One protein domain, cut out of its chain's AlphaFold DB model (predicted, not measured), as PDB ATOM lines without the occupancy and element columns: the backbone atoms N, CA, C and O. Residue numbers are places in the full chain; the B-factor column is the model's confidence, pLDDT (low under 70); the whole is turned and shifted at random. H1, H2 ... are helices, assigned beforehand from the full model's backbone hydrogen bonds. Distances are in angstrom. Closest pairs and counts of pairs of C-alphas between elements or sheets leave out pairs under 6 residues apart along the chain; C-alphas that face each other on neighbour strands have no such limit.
ATOM      1  N   GLY A  52     144.032 113.872 125.901       86.75
ATOM      2  CA  GLY A  52     142.694 113.304 125.727       86.75
ATOM      3  C   GLY A  52     142.627 112.030 124.882       86.75
ATOM      4  O   GLY A  52     141.550 111.444 124.819       86.75
ATOM      5  N   GLN A  53     143.734 111.565 124.291       87.81
ATOM      6  CA  GLN A  53     143.757 110.309 123.537       87.81
ATOM      7  C   GLN A  53     143.345 109.116 124.405       87.81
ATOM      8  O   GLN A  53     142.440 108.383 124.015       87.81
ATOM      9  N   ASP A  54     143.948 108.962 125.586       88.50
ATOM     10  CA  ASP A  54     143.668 107.836 126.489       88.50
ATOM     11  C   ASP A  54     142.188 107.777 126.859       88.50
ATOM     12  O   ASP A  54     141.541 106.744 126.734       88.50
ATOM     13  N   ARG A  55     141.596 108.934 127.174       90.81
ATOM     14  CA  ARG A  55     140.167 109.027 127.484       90.81
ATOM     15  C   ARG A  55     139.286 108.595 126.309       90.81
ATOM     16  O   ARG A  55     138.243 107.986 126.532       90.81
ATOM     17  N   ILE A  56     139.666 108.923 125.074       91.69
ATOM     18  CA  ILE A  56     138.923 108.499 123.879       91.69
ATOM     19  C   ILE A  56     139.052 106.988 123.686       91.69
ATOM     20  O   ILE A  56     138.046 106.330 123.421       91.69
ATOM     21  N   LEU A  57     140.254 106.435 123.857       91.00
ATOM     22  CA  LEU A  57     140.487 104.993 123.781       91.00
ATOM     23  C   LEU A  57     139.678 104.239 124.846       91.00
ATOM     24  O   LEU A  57     139.022 103.254 124.517       91.00
ATOM     25  N   ASP A  58     139.629 104.746 126.078       92.44
ATOM     26  CA  ASP A  58     138.855 104.154 127.175       92.44
ATOM     27  C   ASP A  58     137.347 104.165 126.916       92.44
ATOM     28  O   ASP A  58     136.626 103.241 127.302       92.44
ATOM     29  N   VAL A  59     136.831 105.239 126.313       94.94
ATOM     30  CA  VAL A  59     135.415 105.327 125.932       94.94
ATOM     31  C   VAL A  59     135.123 104.371 124.781       94.94
ATOM     32  O   VAL A  59     134.152 103.622 124.855       94.94
ATOM     33  N   ALA A  60     135.979 104.332 123.758       92.00
ATOM     34  CA  ALA A  60     135.828 103.413 122.636       92.00
ATOM     35  C   ALA A  60     135.850 101.946 123.096       92.00
ATOM     36  O   ALA A  60     135.010 101.162 122.662       92.00
ATOM     37  N   ALA A  61     136.743 101.582 124.022       91.50
ATOM     38  CA  ALA A  61     136.803 100.240 124.597       91.50
ATOM     39  C   ALA A  61     135.498  99.862 125.316       91.50
ATOM     40  O   ALA A  61     134.972  98.771 125.107       91.50
ATOM     41  N   ARG A  62     134.928 100.784 126.104       94.88
ATOM     42  CA  ARG A  62     133.630 100.584 126.770       94.88
ATOM     43  C   ARG A  62     132.475 100.451 125.779       94.88
ATOM     44  O   ARG A  62     131.616  99.598 125.967       94.88
ATOM     45  N   MET A  63     132.461 101.249 124.711       94.06
ATOM     46  CA  MET A  63     131.451 101.134 123.653       94.06
ATOM     47  C   MET A  63     131.533  99.787 122.929       94.06
ATOM     48  O   MET A  63     130.501  99.183 122.658       94.06
ATOM     49  N   ILE A  64     132.748  99.307 122.637       90.12
ATOM     50  CA  ILE A  64     132.964  97.993 122.021       90.12
ATOM     51  C   ILE A  64     132.475  96.881 122.949       90.12
ATOM     52  O   ILE A  64     131.781  95.992 122.477       90.12
ATOM     53  N   ALA A  65     132.781  96.950 124.248       90.00
ATOM     54  CA  ALA A  65     132.318  95.958 125.216       90.00
ATOM     55  C   ALA A  65     130.783  95.878 125.263       90.00
ATOM     56  O   ALA A  65     130.230  94.792 125.143       90.00
ATOM     57  N   LEU A  66     130.098  97.025 125.327       94.56
ATOM     58  CA  LEU A  66     128.631  97.075 125.291       94.56
ATOM     59  C   LEU A  66     128.056  96.509 123.985       94.56
ATOM     60  O   LEU A  66     127.039  95.819 124.001       94.56
ATOM     61  N   ALA A  67     128.694  96.796 122.847       91.12
ATOM     62  CA  ALA A  67     128.277  96.256 121.556       91.12
ATOM     63  C   ALA A  67     128.497  94.736 121.469       91.12
ATOM     64  O   ALA A  67     127.635  94.017 120.978       91.12
ATOM     65  N   ASP A  68     129.629  94.238 121.970       91.25
ATOM     66  CA  ASP A  68     129.927  92.808 122.011       91.25
ATOM     67  C   ASP A  68     128.960  92.061 122.951       91.25
ATOM     68  O   ASP A  68     128.444  91.007 122.582       91.25
ATOM     69  N   GLU A  69     128.621  92.623 124.115       89.06
ATOM     70  CA  GLU A  69     127.582  92.079 125.001       89.06
ATOM     71  C   GLU A  69     126.214  92.017 124.307       89.06
ATOM     72  O   GLU A  69     125.567  90.968 124.313       89.06
ATOM     73  N   ALA A  70     125.796  93.104 123.649       90.50
ATOM     74  CA  ALA A  70     124.526  93.161 122.922       90.50
ATOM     75  C   ALA A  70     124.467  92.172 121.743       90.50
ATOM     76  O   ALA A  70     123.405  91.633 121.432       90.50
ATOM     77  N   GLU A  71     125.603  91.911 121.092       88.25
ATOM     78  CA  GLU A  71     125.727  90.961 119.983       88.25
ATOM     79  C   GLU A  71     126.052  89.522 120.444       88.25
ATOM     80  O   GLU A  71     126.291  88.652 119.603       88.25
ATOM     81  N   GLY A  72     126.067  89.241 121.752       87.38
ATOM     82  CA  GLY A  72     126.224  87.888 122.298       87.38
ATOM     83  C   GLY A  72     127.647  87.315 122.239       87.38
ATOM     84  O   GLY A  72     127.812  86.106 122.079       87.38
ATOM     85  N   GLY A  73     128.684  88.151 122.333       86.25
ATOM     86  CA  GLY A  73     130.090  87.726 122.413       86.25
ATOM     87  C   GLY A  73     131.040  88.680 121.693       86.25
ATOM     88  O   GLY A  73     130.635  89.751 121.263       86.25
ATOM     89  N   SER A  74     132.309  88.319 121.492       88.12
ATOM     90  CA  SER A  74     133.187  89.146 120.656       88.12
ATOM     91  C   SER A  74     132.853  88.991 119.172       88.12
ATOM     92  O   SER A  74     132.524  87.897 118.705       88.12
ATOM     93  N   ARG A  75     133.070  90.039 118.365       84.31
ATOM     94  CA  ARG A  75     133.075  89.921 116.890       84.31
ATOM     95  C   ARG A  75     133.941  88.760 116.390       84.31
ATOM     96  O   ARG A  75     133.595  88.118 115.396       84.31
ATOM     97  N   ARG A  76     135.066  88.483 117.060       84.75
ATOM     98  CA  ARG A  76     135.932  87.338 116.730       84.75
ATOM     99  C   ARG A  76     135.246  86.007 117.008       84.75
ATOM    100  O   ARG A  76     135.328  85.118 116.166       84.75
ATOM    101  N   ASP A  77     134.550  85.899 118.131       86.69
ATOM    102  CA  ASP A  77     133.829  84.686 118.517       86.69
ATOM    103  C   ASP A  77     132.689  84.416 117.539       86.69
ATOM    104  O   ASP A  77     132.573  83.309 117.018       86.69
ATOM    105  N   ARG A  78     131.936  85.461 117.167       86.69
ATOM    106  CA  ARG A  78     130.903  85.377 116.122       86.69
ATOM    107  C   ARG A  78     131.480  84.932 114.782       86.69
ATOM    108  O   ARG A  78     130.929  84.048 114.131       86.69
ATOM    109  N   ALA A  79     132.597  85.521 114.355       87.00
ATOM    110  CA  ALA A  79     133.254  85.133 113.109       87.00
ATOM    111  C   ALA A  79     133.749  83.678 113.145       87.00
ATOM    112  O   ALA A  79     133.638  82.970 112.146       87.00
ATOM    113  N   ARG A  80     134.264  83.216 114.291       88.56
ATOM    114  CA  ARG A  80     134.685  81.825 114.490       88.56
ATOM    115  C   ARG A  80     133.498  80.865 114.435       88.56
ATOM    116  O   ARG A  80     133.585  79.867 113.730       88.56
ATOM    117  N   ALA A  81     132.400  81.189 115.116       87.56
ATOM    118  CA  ALA A  81     131.183  80.384 115.114       87.56
ATOM    119  C   ALA A  81     130.595  80.241 113.701       87.56
ATOM    120  O   ALA A  81     130.270  79.136 113.285       87.56
ATOM    121  N   ARG A  82     130.554  81.333 112.920       88.19
ATOM    122  CA  ARG A  82     130.089  81.307 111.519       88.19
ATOM    123  C   ARG A  82     130.932  80.397 110.626       88.19
ATOM    124  O   ARG A  82     130.376  79.656 109.830       88.19
ATOM    125  N   ARG A  83     132.261  80.432 110.773       88.88
ATOM    126  CA  ARG A  83     133.159  79.543 110.014       88.88
ATOM    127  C   ARG A  83     132.978  78.078 110.398       88.88
ATOM    128  O   ARG A  83     133.032  77.223 109.529       88.88
ATOM    129  N   ALA A  84     132.778  77.800 111.687       87.12
ATOM    130  CA  ALA A  84     132.513  76.444 112.156       87.12
ATOM    131  C   ALA A  84     131.172  75.909 111.626       87.12
ATOM    132  O   ALA A  84     131.107  74.750 111.242       87.12
ATOM    133  N   ALA A  85     130.139  76.757 111.556       85.69
ATOM    134  CA  ALA A  85     128.854  76.389 110.964       85.69
ATOM    135  C   ALA A  85     128.982  76.068 109.466       85.69
ATOM    136  O   ALA A  85     128.537  75.012 109.041       85.69
ATOM    137  N   GLN A  86     129.676  76.916 108.697       83.62
ATOM    138  CA  GLN A  86     129.906  76.695 107.261       83.62
ATOM    139  C   GLN A  86     130.672  75.396 106.979       83.62
ATOM    140  O   GLN A  86     130.306  74.650 106.082       83.62
ATOM    141  N   ALA A  87     131.689  75.077 107.784       77.69
ATOM    142  CA  ALA A  87     132.450  73.839 107.616       77.69
ATOM    143  C   ALA A  87     131.620  72.566 107.878       77.69
ATOM    144  O   ALA A  87     131.922  71.530 107.301       77.69
ATOM    145  N   GLY A  88     130.588  72.631 108.727       70.25
ATOM    146  CA  GLY A  88     129.691  71.495 108.987       70.25
ATOM    147  C   GLY A  88     128.545  71.348 107.978       70.25
ATOM    148  O   GLY A  88     127.876  70.315 107.966       70.25
ATOM    149  N   GLU A  89     128.300  72.373 107.158       63.12
ATOM    150  CA  GLU A  89     127.332  72.340 106.053       63.12
ATOM    151  C   GLU A  89     127.948  71.738 104.781       63.12
ATOM    152  O   GLU A  89     127.240  71.073 104.037       63.12
ATOM    153  N   ASP A  90     129.258  71.897 104.569       61.31
ATOM    154  CA  ASP A  90     129.977  71.324 103.417       61.31
ATOM    155  C   ASP A  90     130.276  69.811 103.561       61.31
ATOM    156  O   ASP A  90     130.683  69.161 102.598       61.31
ATOM    157  N   GLU A  91     130.101  69.240 104.760       56.72
ATOM    158  CA  GLU A  91     130.321  67.811 105.057       56.72
ATOM    159  C   GLU A  91     129.034  66.956 105.001       56.72
ATOM    160  O   GLU A  91     129.104  65.742 105.218       56.72
ATOM    161  N   GLN A  92     127.873  67.560 104.708       50.75
ATOM    162  CA  GLN A  92     126.568  66.888 104.562       50.75
ATOM    163  C   GLN A  92     126.077  66.893 103.112       50.75
ATOM    164  O   GLN A  92     125.476  65.868 102.712       50.75
TER     165      GLN A  92
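This is residues 52 to 92 of the 92 residues of an uncharacterized protein of Thermoleophilaceae bacterium (UniProt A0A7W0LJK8). Two helices, H1 and then H2, follow one another end to end in a long thin rod, with a step between them where the chain turns aside at residues 71 to 74. The helices do not fold back on each other: H2 carries on the same way as H1, and both ends of the rod stand free, residues 52 to 63, of which 53 to 63 belong to H1, and residues 79 to 92, of which 79 to 89 belong to H2. The printed part has 41 residues with two named helices, H1 then H2, and no named strand; the class is all helix. It is extended, with a radius of gyration of the C-alphas of 15.4 A, and its C-alphas span 53 by 17 by 6 A.

H1, residues 53 to 70, is joined by a tight link of 4 residues to H2, residues 75 to 89. The two helices are close but not clearly touching, with 1 pair of C-alphas within 8 A. Their closest C-alphas, those of Asp 68 and Arg 75, are 6.7 A apart. Their centres are 24.4 A apart. They run the same way at a steep tilt of 37 degrees, only just steep. In H1 and H2 every O i to N i+4 pair is within hydrogen-bond range.

H1 runs from Gln 53, with its C-alpha at (143.757, 110.309, 123.537), to Ala 70, with its C-alpha at (124.526, 93.161, 122.922), a length of 25.8 A from first to last C-alpha. H2 begins at Arg 75, with its C-alpha at (133.075, 89.921, 116.890), and ends at Glu 89, with its C-alpha at (127.332, 72.340, 106.053), a length of 21.4 A.

The two C-alphas farthest apart are those of Gly 52 and Gln 92, at 53.5 A. The printed part has no cut, and Gln 92 is the chain's last residue. The mean pLDDT of the printed part is 85.4, and residues 89 to 92 are under 70, of which residue 89 belongs to H2.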